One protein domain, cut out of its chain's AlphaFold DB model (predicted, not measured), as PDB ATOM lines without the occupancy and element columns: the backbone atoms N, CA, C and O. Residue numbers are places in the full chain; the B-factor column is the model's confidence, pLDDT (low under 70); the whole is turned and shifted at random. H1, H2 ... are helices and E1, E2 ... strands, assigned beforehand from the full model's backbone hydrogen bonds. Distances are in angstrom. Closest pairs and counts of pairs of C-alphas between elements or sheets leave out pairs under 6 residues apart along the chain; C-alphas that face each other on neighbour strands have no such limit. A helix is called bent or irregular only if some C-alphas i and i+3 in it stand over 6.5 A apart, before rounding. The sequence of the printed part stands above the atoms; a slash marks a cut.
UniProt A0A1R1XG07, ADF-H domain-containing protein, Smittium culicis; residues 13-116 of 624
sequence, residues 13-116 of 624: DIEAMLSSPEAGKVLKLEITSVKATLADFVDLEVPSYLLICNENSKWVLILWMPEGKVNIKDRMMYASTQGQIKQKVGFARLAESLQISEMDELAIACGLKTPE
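Overview. This is residues 13 to 116 of the 624 residues of the protein "ADF-H domain-containing protein" of Smittium culicis (UniProt A0A1R1XG07). A small sheet of three strands, E1, E2 and E3, is the core, with the long helix H4 over one face and the short helix H5 over the other. The short helices H1, H2 and H3 and the link from H2 to H3 pass by the side of the sheet where E1 is the edge, from H1 at one end of H4 to H3 near H5. The printed part has 104 residues with five named helices and three named strands, in the order H1 H2 H3 E1 E2 H4 E3 H5. The sheet runs E1, E2, E3 and is mixed, E1 with E2 antiparallel and E2 with E3 parallel; the class is mixed, helices and strands. The whole is compact, with a radius of gyration of the C-alphas of 13.9 A and spans of 38 by 32 by 23 A.

Arrangement. Start at H1, residues 13 to 19, which touches H4, residues 72 to 89, by residues 88 to 89 of H4 alone. Their closest C-alphas, of Leu 18 and Val 89, are 5.9 A apart, and they run the same way at a steep tilt of 52 degrees. Next comes H2, residues 23 to 26, which only grazes the sheet; its closest C-alpha to E1, residues 48 to 53, is that of Gly 24, 5.8 A from that of Cys 53. Further on, H3, residues 38 to 41, is not on the sheet; it is close to but not clearly touching H5, residues 103 to 109, with the closest C-alphas, of Leu 38 and Ala 107, 7.1 A apart. E1 then forms a hairpin with E2, residues 59 to 64, antiparallel at 159 degrees; look for N 50 and O 62, 2.8 A apart, within hydrogen-bond range. E2 and E3, residues 94 to 100, are parallel at 13 degrees, with N 63 and O 98 within hydrogen-bond range at 2.8 A. E2, H4 and E3 form a strand-helix-strand unit, two parallel neighbour strands with a helix between them in the chain, and its crossover is right-handed. H4 lies over E2 at a height over the sheet of 9.4 A and runs along the strands, at 5 degrees to E2 on the local plane; the closest C-alphas of the two, Leu 63 and Gln 82, are 7.8 A apart. H5 is on the opposite face, over E2 at a height of 9.5 A, along the strands at 8 degrees to E2 on the local plane; its Leu 106 has its C-alpha 6.2 A from that of Ile 100, the closest pair of H5 and E3. H4 and H5 are apart. In H1 and H5 every O i to N i+4 pair is within hydrogen-bond range, in H4 12 of 14 are, and H2 and H3 are too short for such a pair.

Along the chain. Find C-alpha 13 at (-31.181, 19.098, -3.970), where H1 begins; it runs 9.9 A to C-alpha 19. H2 and H3 follow, 4.8 A and 5.7 A long. E1 measures 16.5 A and E2 15.4 A. Find C-alpha 72 at (-11.456, -1.618, -4.196); from there H4 runs 25.7 A to C-alpha 89, with a kink of 33 degrees near residue 83. H4 is neither bent nor irregular, but only just: C-alphas 80 and 83 are 6.5 A apart. E3 measures 16.9 A, and H5, 9.7 A long, ends at C-alpha 109 at (-24.567, 2.085, 15.925).

Size, cuts and confidence. The C-alphas farthest apart, of Asp 13 and Glu 116, are 39.9 A from each other. The printed part has no cut. The link from H2 to H3, 11 residues, is long. Mean pLDDT of the printed part is 72.9; residues 13 to 42 and 112 to 116 are under 70.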
ATOM      1  N   ASP A  13     -29.977  19.502  -4.713       59.28
ATOM      2  CA  ASP A  13     -31.181  19.098  -3.970       59.28
ATOM      3  C   ASP A  13     -30.835  18.455  -2.617       59.28
ATOM      4  O   ASP A  13     -31.485  18.710  -1.603       59.28
ATOM      5  N   ILE A  14     -29.748  17.678  -2.573       62.31
ATOM      6  CA  ILE A  14     -29.227  17.074  -1.339       62.31
ATOM      7  C   ILE A  14     -28.609  18.164  -0.459       62.31
ATOM      8  O   ILE A  14     -28.768  18.145   0.758       62.31
ATOM      9  N   GLU A  15     -27.943  19.151  -1.055       60.34
ATOM     10  CA  GLU A  15     -27.392  20.294  -0.325       60.34
ATOM     11  C   GLU A  15     -28.493  21.142   0.331       60.34
ATOM     12  O   GLU A  15     -28.352  21.530   1.493       60.34
ATOM     13  N   ALA A  16     -29.620  21.351  -0.354       63.41
ATOM     14  CA  ALA A  16     -30.793  22.020   0.205       63.41
ATOM     15  C   ALA A  16     -31.446  21.202   1.336       63.41
ATOM     16  O   ALA A  16     -31.779  21.757   2.387       63.41
ATOM     17  N   MET A  17     -31.558  19.878   1.170       64.44
ATOM     18  CA  MET A  17     -32.068  18.978   2.213       64.44
ATOM     19  C   MET A  17     -31.162  18.934   3.447       64.44
ATOM     20  O   MET A  17     -31.665  18.977   4.563       64.44
ATOM     21  N   LEU A  18     -29.838  18.889   3.284       62.94
ATOM     22  CA  LEU A  18     -28.890  18.867   4.402       62.94
ATOM     23  C   LEU A  18     -28.790  20.226   5.107       62.94
ATOM     24  O   LEU A  18     -28.572  20.274   6.319       62.94
ATOM     25  N   SER A  19     -28.977  21.329   4.380       61.66
ATOM     26  CA  SER A  19     -28.895  22.694   4.921       61.66
ATOM     27  C   SER A  19     -30.175  23.160   5.619       61.66
ATOM     28  O   SER A  19     -30.124  24.113   6.396       61.66
ATOM     29  N   SER A  20     -31.311  22.490   5.401       60.53
ATOM     30  CA  SER A  20     -32.570  22.864   6.048       60.53
ATOM     31  C   SER A  20     -32.530  22.610   7.570       60.53
ATOM     32  O   SER A  20     -32.143  21.522   8.010       60.53
ATOM     33  N   PRO A  21     -32.954  23.571   8.414       52.41
ATOM     34  CA  PRO A  21     -33.108  23.364   9.856       52.41
ATOM     35  C   PRO A  21     -34.236  22.372  10.198       52.41
ATOM     36  O   PRO A  21     -34.208  21.766  11.267       52.41
ATOM     37  N   GLU A  22     -35.177  22.125   9.278       50.50
ATOM     38  CA  GLU A  22     -36.199  21.073   9.406       50.50
ATOM     39  C   GLU A  22     -35.696  19.680   9.008       50.50
ATOM     40  O   GLU A  22     -36.375  18.686   9.264       50.50
ATOM     41  N   ALA A  23     -34.485  19.560   8.457       50.97
ATOM     42  CA  ALA A  23     -33.889  18.269   8.112       50.97
ATOM     43  C   ALA A  23     -33.775  17.337   9.327       50.97
ATOM     44  O   ALA A  23     -33.931  16.130   9.185       50.97
ATOM     45  N   GLY A  24     -33.604  17.889  10.535       45.50
ATOM     46  CA  GLY A  24     -33.628  17.107  11.775       45.50
ATOM     47  C   GLY A  24     -34.994  16.478  12.100       45.50
ATOM     48  O   GLY A  24     -35.045  15.508  12.851       45.50
ATOM     49  N   LYS A  25     -36.091  16.989  11.516       40.62
ATOM     50  CA  LYS A  25     -37.445  16.409  11.578       40.62
ATOM     51  C   LYS A  25     -37.794  15.566  10.348       40.62
ATOM     52  O   LYS A  25     -38.526  14.600  10.502       40.62
ATOM     53  N   VAL A  26     -37.293  15.908   9.158       37.44
ATOM     54  CA  VAL A  26     -37.638  15.216   7.897       37.44
ATOM     55  C   VAL A  26     -36.765  13.975   7.653       37.44
ATOM     56  O   VAL A  26     -37.259  12.978   7.147       37.44
ATOM     57  N   LEU A  27     -35.511  13.970   8.123       46.28
ATOM     58  CA  LEU A  27     -34.671  12.765   8.268       46.28
ATOM     59  C   LEU A  27     -34.740  12.190   9.693       46.28
ATOM     60  O   LEU A  27     -33.925  11.360  10.085       46.28
ATOM     61  N   LYS A  28     -35.816  12.505  10.422       34.72
ATOM     62  CA  LYS A  28     -36.503  11.497  11.239       34.72
ATOM     63  C   LYS A  28     -37.219  10.519  10.285       34.72
ATOM     64  O   LYS A  28     -38.401  10.234  10.439       34.72
ATOM     65  N   LEU A  29     -36.518  10.077   9.238       36.78
ATOM     66  CA  LEU A  29     -36.971   9.093   8.275       36.78
ATOM     67  C   LEU A  29     -36.931   7.765   9.031       36.78
ATOM     68  O   LEU A  29     -35.910   7.103   9.158       36.78
ATOM     69  N   GLU A  30     -38.069   7.481   9.655       33.66
ATOM     70  CA  GLU A  30     -38.606   6.131   9.755       33.66
ATOM     71  C   GLU A  30     -37.902   5.126  10.680       33.66
ATOM     72  O   GLU A  30     -38.243   3.955  10.660       33.66
ATOM     73  N   ILE A  31     -37.027   5.540  11.603       35.50
ATOM     74  CA  ILE A  31     -36.651   4.642  12.725       35.50
ATOM     75  C   ILE A  31     -37.665   4.739  13.883       35.50
ATOM     76  O   ILE A  31     -37.726   3.878  14.757       35.50
ATOM     77  N   THR A  32     -38.538   5.757  13.890       32.25
ATOM     78  CA  THR A  32     -39.558   5.927  14.946       32.25
ATOM     79  C   THR A  32     -40.939   5.356  14.605       32.25
ATOM     80  O   THR A  32     -41.832   5.434  15.445       32.25
ATOM     81  N   SER A  33     -41.141   4.766  13.422       31.45
ATOM     82  CA  SER A  33     -42.433   4.185  13.039       31.45
ATOM     83  C   SER A  33     -42.287   2.732  12.587       31.45
ATOM     84  O   SER A  33     -42.102   2.446  11.417       31.45
ATOM     85  N   VAL A  34     -42.435   1.826  13.559       35.16
ATOM     86  CA  VAL A  34     -42.977   0.464  13.403       35.16
ATOM     87  C   VAL A  34     -42.201  -0.488  12.463       35.16
ATOM     88  O   VAL A  34     -42.501  -0.609  11.285       35.16
ATOM     89  N   LYS A  35     -41.306  -1.306  13.044       39.62
ATOM     90  CA  LYS A  35     -40.819  -2.595  12.484       39.62
ATOM     91  C   LYS A  35     -40.069  -2.568  11.130       39.62
ATOM     92  O   LYS A  35     -40.044  -3.595  10.459       39.62
ATOM     93  N   ALA A  36     -39.407  -1.483  10.743       47.94
ATOM     94  CA  ALA A  36     -38.477  -1.542   9.612       47.94
ATOM     95  C   ALA A  36     -37.156  -2.217  10.038       47.94
ATOM     96  O   ALA A  36     -36.574  -1.889  11.077       47.94
ATOM     97  N   THR A  37     -36.712  -3.210   9.272       56.56
ATOM     98  CA  THR A  37     -35.473  -3.955   9.531       56.56
ATOM     99  C   THR A  37     -34.311  -3.185   8.902       56.56
ATOM    100  O   THR A  37     -34.485  -2.521   7.890       56.56
ATOM    101  N   LEU A  38     -33.095  -3.268   9.451       61.44
ATOM    102  CA  LEU A  38     -31.905  -2.588   8.897       61.44
ATOM    103  C   LEU A  38     -31.661  -2.896   7.400       61.44
ATOM    104  O   LEU A  38     -31.118  -2.065   6.678       61.44
ATOM    105  N   ALA A  39     -32.117  -4.067   6.944       60.91
ATOM    106  CA  ALA A  39     -32.086  -4.511   5.550       60.91
ATOM    107  C   ALA A  39     -32.993  -3.701   4.602       60.91
ATOM    108  O   ALA A  39     -32.789  -3.753   3.394       60.91
ATOM    109  N   ASP A  40     -33.958  -2.943   5.131       63.88
ATOM    110  CA  ASP A  40     -34.869  -2.116   4.332       63.88
ATOM    111  C   ASP A  40     -34.231  -0.761   3.962       63.88
ATOM    112  O   ASP A  40     -34.626  -0.128   2.986       63.88
ATOM    113  N   PHE A  41     -33.212  -0.324   4.717       64.69
ATOM    114  CA  PHE A  41     -32.549   0.977   4.540       64.69
ATOM    115  C   PHE A  41     -31.164   0.890   3.901       64.69
ATOM    116  O   PHE A  41     -30.646   1.893   3.408       64.69
ATOM    117  N   VAL A  42     -30.532  -0.285   3.948       69.44
ATOM    118  CA  VAL A  42     -29.159  -0.485   3.484       69.44
ATOM    119  C   VAL A  42     -29.095  -1.710   2.597       69.44
ATOM    120  O   VAL A  42     -29.363  -2.824   3.042       69.44
ATOM    121  N   ASP A  43     -28.657  -1.503   1.358       75.12
ATOM    122  CA  ASP A  43     -28.226  -2.608   0.517       75.12
ATOM    123  C   ASP A  43     -26.968  -3.243   1.134       75.12
ATOM    124  O   ASP A  43     -25.931  -2.600   1.323       75.12
ATOM    125  N   LEU A  44     -27.078  -4.521   1.495       74.94
ATOM    126  CA  LEU A  44     -26.045  -5.261   2.221       74.94
ATOM    127  C   LEU A  44     -24.802  -5.528   1.358       74.94
ATOM    128  O   LEU A  44     -23.784  -5.986   1.884       74.94
ATOM    129  N   GLU A  45     -24.873  -5.288   0.047       78.81
ATOM    130  CA  GLU A  45     -23.790  -5.581  -0.898       78.81
ATOM    131  C   GLU A  45     -23.101  -4.326  -1.446       78.81
ATOM    132  O   GLU A  45     -21.998  -4.420  -1.989       78.81
ATOM    133  N   VAL A  46     -23.697  -3.147  -1.244       83.38
ATOM    134  CA  VAL A  46     -23.241  -1.880  -1.827       83.38
ATOM    135  C   VAL A  46     -22.785  -0.917  -0.720       83.38
ATOM    136  O   VAL A  46     -23.461  -0.784   0.301       83.38
ATOM    137  N   PRO A  47     -21.637  -0.226  -0.877       85.88
ATOM    138  CA  PRO A  47     -21.216   0.795   0.078       85.88
ATOM    139  C   PRO A  47     -22.182   1.984   0.059       85.88
ATOM    140  O   PRO A  47     -22.645   2.400  -1.003       85.88
ATOM    141  N   SER A  48     -22.467   2.562   1.223       85.31
ATOM    142  CA  SER A  48     -23.429   3.660   1.342       85.31
ATOM    143  C   SER A  48     -23.094   4.608   2.494       85.31
ATOM    144  O   SER A  48     -22.316   4.292   3.395       85.31
ATOM    145  N   TYR A  49     -23.669   5.810   2.450       84.31
ATOM    146  CA  TYR A  49     -23.613   6.761   3.557       84.31
ATOM    147  C   TYR A  49     -24.966   6.813   4.247       84.31
ATOM    148  O   TYR A  49     -25.982   7.049   3.597       84.31
ATOM    149  N   LEU A  50     -24.960   6.672   5.566       84.44
ATOM    150  CA  LEU A  50     -26.124   6.885   6.406       84.44
ATOM    151  C   LEU A  50     -25.922   8.136   7.252       84.44
ATOM    152  O   LEU A  50     -24.858   8.347   7.836       84.44
ATOM    153  N   LEU A  51     -26.961   8.958   7.330       80.44
ATOM    154  CA  LEU A  51     -27.001  10.148   8.166       80.44
ATOM    155  C   LEU A  51     -28.136   9.998   9.169       80.44
ATOM    156  O   LEU A  51     -29.303   9.980   8.791       80.44
ATOM    157  N   ILE A  52     -27.781   9.903  10.446       80.94
ATOM    158  CA  ILE A  52     -28.736   9.754  11.543       80.94
ATOM    159  C   ILE A  52     -28.745  11.053  12.342       80.94
ATOM    160  O   ILE A  52     -27.701  11.495  12.821       80.94
ATOM    161  N   CYS A  53     -29.909  11.683  12.488       77.50
ATOM    162  CA  CYS A  53     -30.055  12.860  13.341       77.50
ATOM    163  C   CYS A  53     -30.354  12.422  14.780       77.50
ATOM    164  O   CYS A  53     -31.354  11.753  15.032       77.50
ATOM    165  N   ASN A  54     -29.494  12.801  15.724       76.12
ATOM    166  CA  ASN A  54     -29.720  12.579  17.149       76.12
ATOM    167  C   ASN A  54     -30.714  13.618  17.712       76.12
ATOM    168  O   ASN A  54     -30.911  14.683  17.125       76.12
ATOM    169  N   GLU A  55     -31.279  13.360  18.894       73.69
ATOM    170  CA  GLU A  55     -32.243  14.230  19.592       73.69
ATOM    171  C   GLU A  55     -31.728  15.672  19.768       73.69
ATOM    172  O   GLU A  55     -32.490  16.633  19.704       73.69
ATOM    173  N   ASN A  56     -30.406  15.838  19.867       76.50
ATOM    174  CA  ASN A  56     -29.725  17.131  19.971       76.50
ATOM    175  C   ASN A  56     -29.554  17.870  18.627       76.50
ATOM    176  O   ASN A  56     -28.734  18.784  18.536       76.50
ATOM    177  N   SER A  57     -30.260  17.463  17.565       78.44
ATOM    178  CA  SER A  57     -30.134  18.021  16.205       78.44
ATOM    179  C   SER A  57     -28.714  17.948  15.621       78.44
ATOM    180  O   SER A  57     -28.340  18.739  14.751       78.44
ATOM    181  N   LYS A  58     -27.907  16.998  16.112       81.06
ATOM    182  CA  LYS A  58     -26.575  16.692  15.582       81.06
ATOM    183  C   LYS A  58     -26.617  15.419  14.748       81.06
ATOM    184  O   LYS A  58     -27.274  14.453  15.125       81.06
ATOM    185  N   TRP A  59     -25.867  15.406  13.657       82.19
ATOM    186  CA  TRP A  59     -25.787  14.304  12.709       82.19
ATOM    187  C   TRP A  59     -24.677  13.324  13.065       82.19
ATOM    188  O   TRP A  59     -23.548  13.726  13.336       82.19
ATOM    189  N   VAL A  60     -24.977  12.036  12.994       83.06
ATOM    190  CA  VAL A  60     -23.993  10.956  12.967       83.06
ATOM    191  C   VAL A  60     -23.891  10.472  11.526       83.06
ATOM    192  O   VAL A  60     -24.891  10.063  10.938       83.06
ATOM    193  N   LEU A  61     -22.694  10.556  10.946       85.75
ATOM    194  CA  LEU A  61     -22.413  10.049   9.601       85.75
ATOM    195  C   LEU A  61     -21.788   8.661   9.703       85.75
ATOM    196  O   LEU A  61     -20.658   8.530  10.174       85.75
ATOM    197  N   ILE A  62     -22.480   7.648   9.199       87.00
ATOM    198  CA  ILE A  62     -21.978   6.280   9.114       87.00
ATOM    199  C   ILE A  62     -21.633   5.987   7.656       87.00
ATOM    200  O   ILE A  62     -22.477   6.093   6.771       87.00
ATOM    201  N   LEU A  63     -20.380   5.623   7.395       89.38
ATOM    202  CA  LEU A  63     -19.963   5.020   6.135       89.38
ATOM    203  C   LEU A  63     -20.098   3.500   6.270       89.38
ATOM    204  O   LEU A  63     -19.310   2.879   6.983       89.38
ATOM    205  N   TRP A  64     -21.091   2.927   5.595       88.19
ATOM    206  CA  TRP A  64     -21.275   1.484   5.485       88.19
ATOM    207  C   TRP A  64     -20.403   0.931   4.361       88.19
ATOM    208  O   TRP A  64     -20.459   1.408   3.225       88.19
ATOM    209  N   MET A  65     -19.575  -0.066   4.676       89.56
ATOM    210  CA  MET A  65     -18.646  -0.647   3.712       89.56
ATOM    211  C   MET A  65     -18.514  -2.163   3.917       89.56
ATOM    212  O   MET A  65     -17.586  -2.602   4.598       89.56
ATOM    213  N   PRO A  66     -19.409  -2.980   3.328       88.12
ATOM    214  CA  PRO A  66     -19.471  -4.406   3.624       88.12
ATOM    215  C   PRO A  66     -18.150  -5.115   3.298       88.12
ATOM    216  O   PRO A  66     -17.537  -4.936   2.233       88.12
ATOM    217  N   GLU A  67     -17.673  -5.928   4.239       81.31
ATOM    218  CA  GLU A  67     -16.419  -6.654   4.069       81.31
ATOM    219  C   GLU A  67     -16.527  -7.698   2.941       81.31
ATOM    220  O   GLU A  67     -17.565  -8.320   2.733       81.31
ATOM    221  N   GLY A  68     -15.465  -7.843   2.141       79.62
ATOM    222  CA  GLY A  68     -15.377  -8.850   1.074       79.62
ATOM    223  C   GLY A  68     -16.264  -8.644  -0.163       79.62
ATOM    224  O   GLY A  68     -15.966  -9.233  -1.198       79.62
ATOM    225  N   LYS A  69     -17.302  -7.796  -0.107       80.19
ATOM    226  CA  LYS A  69     -18.259  -7.601  -1.216       80.19
ATOM    227  C   LYS A  69     -17.976  -6.386  -2.101       80.19
ATOM    228  O   LYS A  69     -18.239  -6.412  -3.297       80.19
ATOM    229  N   VAL A  70     -17.397  -5.327  -1.532       85.31
ATOM    230  CA  VAL A  70     -17.151  -4.071  -2.261       85.31
ATOM    231  C   VAL A  70     -15.823  -4.096  -3.015       85.31
ATOM    232  O   VAL A  70     -14.774  -4.347  -2.409       85.31
ATOM    233  N   ASN A  71     -15.856  -3.743  -4.303       87.81
ATOM    234  CA  ASN A  71     -14.670  -3.550  -5.139       87.81
ATOM    235  C   ASN A  71     -13.762  -2.441  -4.569       87.81
ATOM    236  O   ASN A  71     -14.236  -1.424  -4.063       87.81
ATOM    237  N   ILE A  72     -12.439  -2.600  -4.680       88.88
ATOM    238  CA  ILE A  72     -11.456  -1.618  -4.196       88.88
ATOM    239  C   ILE A  72     -11.688  -0.217  -4.773       88.88
ATOM    240  O   ILE A  72     -11.516   0.772  -4.063       88.88
ATOM    241  N   LYS A  73     -12.140  -0.126  -6.032       88.12
ATOM    242  CA  LYS A  73     -12.455   1.153  -6.680       88.12
ATOM    243  C   LYS A  73     -13.557   1.903  -5.931       88.12
ATOM    244  O   LYS A  73     -13.395   3.086  -5.635       88.12
ATOM    245  N   ASP A  74     -14.629   1.207  -5.571       84.44
ATOM    246  CA  ASP A  74     -15.755   1.804  -4.856       84.44
ATOM    247  C   ASP A  74     -15.367   2.119  -3.410       84.44
ATOM    248  O   ASP A  74     -15.657   3.210  -2.930       84.44
ATOM    249  N   ARG A  75     -14.585   1.258  -2.743       85.62
ATOM    250  CA  ARG A  75     -14.029   1.571  -1.411       85.62
ATOM    251  C   ARG A  75     -13.237   2.877  -1.420       85.62
ATOM    252  O   ARG A  75     -13.445   3.736  -0.568       85.62
ATOM    253  N   MET A  76     -12.345   3.049  -2.396       87.62
ATOM    254  CA  MET A  76     -11.554   4.273  -2.533       87.62
ATOM    255  C   MET A  76     -12.429   5.489  -2.856       87.62
ATOM    256  O   MET A  76     -12.203   6.570  -2.312       87.62
ATOM    257  N   MET A  77     -13.442   5.322  -3.707       86.25
ATOM    258  CA  MET A  77     -14.377   6.387  -4.071       86.25
ATOM    259  C   MET A  77     -15.194   6.861  -2.862       86.25
ATOM    260  O   MET A  77     -15.244   8.061  -2.589       86.25
ATOM    261  N   TYR A  78     -15.771   5.945  -2.085       86.31
ATOM    262  CA  TYR A  78     -16.546   6.287  -0.890       86.31
ATOM    263  C   TYR A  78     -15.654   6.798   0.261       86.31
ATOM    264  O   TYR A  78     -16.022   7.726   0.980       86.31
ATOM    265  N   ALA A  79     -14.430   6.293   0.417       86.56
ATOM    266  CA  ALA A  79     -13.501   6.850   1.404       86.56
ATOM    267  C   ALA A  79     -13.097   8.300   1.062       86.56
ATOM    268  O   ALA A  79     -13.113   9.175   1.928       86.56
ATOM    269  N   SER A  80     -12.794   8.584  -0.210       86.88
ATOM    270  CA  SER A  80     -12.367   9.921  -0.663       86.88
ATOM    271  C   SER A  80     -13.508  10.943  -0.759       86.88
ATOM    272  O   SER A  80     -13.274  12.139  -0.578       86.88
ATOM    273  N   THR A  81     -14.750  10.498  -0.980       84.44
ATOM    274  CA  THR A  81     -15.938  11.379  -1.031       84.44
ATOM    275  C   THR A  81     -16.466  11.730   0.368       84.44
ATOM    276  O   THR A  81     -17.127  12.755   0.551       84.44
ATOM    277  N   GLN A  82     -16.107  10.958   1.403       85.81
ATOM    278  CA  GLN A  82     -16.578  11.181   2.776       85.81
ATOM    279  C   GLN A  82     -16.244  12.593   3.292       85.81
ATOM    280  O   GLN A  82     -17.049  13.210   3.992       85.81
ATOM    281  N   GLY A  83     -15.072  13.128   2.935       84.50
ATOM    282  CA  GLY A  83     -14.658  14.478   3.329       84.50
ATOM    283  C   GLY A  83     -15.575  15.574   2.780       84.50
ATOM    284  O   GLY A  83     -15.916  16.507   3.504       84.50
ATOM    285  N   GLN A  84     -16.034  15.430   1.533       82.12
ATOM    286  CA  GLN A  84     -16.933  16.390   0.886       82.12
ATOM    287  C   GLN A  84     -18.325  16.366   1.525       82.12
ATOM    288  O   GLN A  84     -18.912  17.417   1.772       82.12
ATOM    289  N   ILE A  85     -18.822  15.178   1.881       79.88
ATOM    290  CA  ILE A  85     -20.098  15.028   2.592       79.88
ATOM    291  C   ILE A  85     -20.018  15.665   3.982       79.88
ATOM    292  O   ILE A  85     -20.894  16.446   4.345       79.88
ATOM    293  N   LYS A  86     -18.937  15.420   4.739       85.94
ATOM    294  CA  LYS A  86     -18.708  16.062   6.050       85.94
ATOM    295  C   LYS A  86     -18.692  17.587   5.947       85.94
ATOM    296  O   LYS A  86     -19.287  18.266   6.781       85.94
ATOM    297  N   GLN A  87     -18.044  18.119   4.911       84.62
ATOM    298  CA  GLN A  87     -17.999  19.555   4.659       84.62
ATOM    299  C   GLN A  87     -19.391  20.127   4.358       84.62
ATOM    300  O   GLN A  87     -19.727  21.184   4.884       84.62
ATOM    301  N   LYS A  88     -20.203  19.427   3.555       80.00
ATOM    302  CA  LYS A  88     -21.555  19.862   3.164       80.00
ATOM    303  C   LYS A  88     -22.578  19.756   4.296       80.00
ATOM    304  O   LYS A  88     -23.403  20.647   4.447       80.00
ATOM    305  N   VAL A  89     -22.497  18.719   5.130       80.06
ATOM    306  CA  VAL A  89     -23.298  18.609   6.368       80.06
ATOM    307  C   VAL A  89     -22.906  19.700   7.376       80.06
ATOM    308  O   VAL A  89     -23.744  20.204   8.126       80.06
ATOM    309  N   GLY A  90     -21.628  20.088   7.366       82.88
ATOM    310  CA  GLY A  90     -21.036  21.068   8.262       82.88
ATOM    311  C   GLY A  90     -20.491  20.411   9.530       82.88
ATOM    312  O   GLY A  90     -21.233  19.821  10.314       82.88
ATOM    313  N   PHE A  91     -19.186  20.568   9.776       85.12
ATOM    314  CA  PHE A  91     -18.488  19.928  10.902       85.12
ATOM    315  C   PHE A  91     -19.093  20.258  12.273       85.12
ATOM    316  O   PHE A  91     -19.108  19.405  13.151       85.12
ATOM    317  N   ALA A  92     -19.643  21.463  12.450       83.81
ATOM    318  CA  ALA A  92     -20.280  21.877  13.703       83.81
ATOM    319  C   ALA A  92     -21.587  21.120  14.006       83.81
ATOM    320  O   ALA A  92     -21.977  20.990  15.166       83.81
ATOM    321  N   ARG A  93     -22.267  20.624  12.965       81.00
ATOM    322  CA  ARG A  93     -23.523  19.872  13.080       81.00
ATOM    323  C   ARG A  93     -23.285  18.369  13.174       81.00
ATOM    324  O   ARG A  93     -24.227  17.637  13.453       81.00
ATOM    325  N   LEU A  94     -22.055  17.906  12.957       84.94
ATOM    326  CA  LEU A  94     -21.683  16.503  13.054       84.94
ATOM    327  C   LEU A  94     -21.330  16.161  14.512       84.94
ATOM    328  O   LEU A  94     -20.438  16.767  15.097       84.94
ATOM    329  N   ALA A  95     -22.030  15.200  15.112       85.50
ATOM    330  CA  ALA A  95     -21.662  14.637  16.408       85.50
ATOM    331  C   ALA A  95     -20.506  13.643  16.270       85.50
ATOM    332  O   ALA A  95     -19.549  13.703  17.036       85.50
ATOM    333  N   GLU A  96     -20.600  12.741  15.293       86.44
ATOM    334  CA  GLU A  96     -19.647  11.649  15.121       86.44
ATOM    335  C   GLU A  96     -19.601  11.188  13.659       86.44
ATOM    336  O   GLU A  96     -20.552  11.365  12.892       86.44
ATOM    337  N   SER A  97     -18.471  10.600  13.263       89.12
ATOM    338  CA  SER A  97     -18.327   9.922  11.982       89.12
ATOM    339  C   SER A  97     -17.765   8.531  12.200       89.12
ATOM    340  O   SER A  97     -16.644   8.389  12.679       89.12
ATOM    341  N   LEU A  98     -18.531   7.529  11.790       89.50
ATOM    342  CA  LEU A  98     -18.191   6.122  11.928       89.50
ATOM    343  C   LEU A  98     -17.964   5.511  10.546       89.50
ATOM    344  O   LEU A  98     -18.581   5.917   9.560       89.50
ATOM    345  N   GLN A  99     -17.071   4.534  10.475       90.00
ATOM    346  CA  GLN A  99     -16.928   3.650   9.326       90.00
ATOM    347  C   GLN A  99     -17.143   2.234   9.838       90.00
ATOM    348  O   GLN A  99     -16.422   1.799  10.730       90.00
ATOM    349  N   ILE A 100     -18.140   1.550   9.291       89.94
ATOM    350  CA  ILE A 100     -18.592   0.251   9.777       89.94
ATOM    351  C   ILE A 100     -18.599  -0.727   8.609       89.94
ATOM    352  O   ILE A 100     -19.071  -0.395   7.520       89.94
ATOM    353  N   SER A 101     -18.061  -1.922   8.844       88.44
ATOM    354  CA  SER A 101     -17.995  -2.989   7.833       88.44
ATOM    355  C   SER A 101     -18.825  -4.218   8.212       88.44
ATOM    356  O   SER A 101     -19.192  -4.998   7.333       88.44
ATOM    357  N   GLU A 102     -19.156  -4.368   9.500       87.88
ATOM    358  CA  GLU A 102     -19.930  -5.485  10.038       87.88
ATOM    359  C   GLU A 102     -21.380  -5.096  10.344       87.88
ATOM    360  O   GLU A 102     -21.672  -4.020  10.870       87.88
ATOM    361  N   MET A 103     -22.311  -6.006  10.047       82.38
ATOM    362  CA  MET A 103     -23.745  -5.768  10.242       82.38
ATOM    363  C   MET A 103     -24.118  -5.603  11.718       82.38
ATOM    364  O   MET A 103     -24.997  -4.812  12.057       82.38
ATOM    365  N   ASP A 104     -23.457  -6.353  12.601       83.81
ATOM    366  CA  ASP A 104     -23.728  -6.300  14.034       83.81
ATOM    367  C   ASP A 104     -23.305  -4.956  14.632       83.81
ATOM    368  O   ASP A 104     -24.069  -4.353  15.386       83.81
ATOM    369  N   GLU A 105     -22.150  -4.434  14.221       84.00
ATOM    370  CA  GLU A 105     -21.704  -3.087  14.579       84.00
ATOM    371  C   GLU A 105     -22.646  -2.009  14.032       84.00
ATOM    372  O   GLU A 105     -22.949  -1.047  14.740       84.00
ATOM    373  N   LEU A 106     -23.162  -2.181  12.809       81.94
ATOM    374  CA  LEU A 106     -24.119  -1.246  12.210       81.94
ATOM    375  C   LEU A 106     -25.435  -1.235  12.997       81.94
ATOM    376  O   LEU A 106     -25.964  -0.171  13.309       81.94
ATOM    377  N   ALA A 107     -25.935  -2.409  13.384       80.19
ATOM    378  CA  ALA A 107     -27.139  -2.530  14.200       80.19
ATOM    379  C   ALA A 107     -26.967  -1.907  15.596       80.19
ATOM    380  O   ALA A 107     -27.910  -1.305  16.114       80.19
ATOM    381  N   ILE A 108     -25.775  -2.009  16.194       81.06
ATOM    382  CA  ILE A 108     -25.445  -1.342  17.464       81.06
ATOM    383  C   ILE A 108     -25.378   0.179  17.269       81.06
ATOM    384  O   ILE A 108     -25.976   0.919  18.048       81.06
ATOM    385  N   ALA A 109     -24.706   0.657  16.218       76.62
ATOM    386  CA  ALA A 109     -24.567   2.085  15.925       76.62
ATOM    387  C   ALA A 109     -25.911   2.765  15.611       76.62
ATOM    388  O   ALA A 109     -26.123   3.918  15.984       76.62
ATOM    389  N   CYS A 110     -26.842   2.041  14.983       74.75
ATOM    390  CA  CYS A 110     -28.209   2.500  14.728       74.75
ATOM    391  C   CYS A 110     -29.146   2.369  15.948       74.75
ATOM    392  O   CYS A 110     -30.314   2.739  15.854       74.75
ATOM    393  N   GLY A 111     -28.677   1.827  17.081       72.19
ATOM    394  CA  GLY A 111     -29.485   1.637  18.292       72.19
ATOM    395  C   GLY A 111     -30.506   0.491  18.216       72.19
ATOM    396  O   GLY A 111     -31.396   0.414  19.059       72.19
ATOM    397  N   LEU A 112     -30.387  -0.403  17.227       69.81
ATOM    398  CA  LEU A 112     -31.300  -1.534  17.004       69.81
ATOM    399  C   LEU A 112     -30.949  -2.764  17.857       69.81
ATOM    400  O   LEU A 112     -31.818  -3.590  18.132       69.81
ATOM    401  N   LYS A 113     -29.686  -2.897  18.282       65.62
ATOM    402  CA  LYS A 113     -29.222  -3.950  19.199       65.62
ATOM    403  C   LYS A 113     -28.564  -3.331  20.431       65.62
ATOM    404  O   LYS A 113     -27.659  -2.509  20.316       65.62
ATOM    405  N   THR A 114     -28.970  -3.769  21.621       61.88
ATOM    406  CA  THR A 114     -28.200  -3.527  22.849       61.88
ATOM    407  C   THR A 114     -26.904  -4.339  22.816       61.88
ATOM    408  O   THR A 114     -26.947  -5.501  22.413       61.88
ATOM    409  N   PRO A 115     -25.760  -3.783  23.258       60.72
ATOM    410  CA  PRO A 115     -24.494  -4.505  23.264       60.72
ATOM    411  C   PRO A 115     -24.578  -5.695  24.229       60.72
ATOM    412  O   PRO A 115     -24.502  -5.526  25.450       60.72
ATOM    413  N   GLU A 116     -24.747  -6.903  23.694       50.56
ATOM    414  CA  GLU A 116     -24.697  -8.123  24.493       50.56
ATOM    415  C   GLU A 116     -23.270  -8.328  25.008       50.56
ATOM    416  O   GLU A 116     -22.323  -8.576  24.265       50.56
TER     417      GLU A 116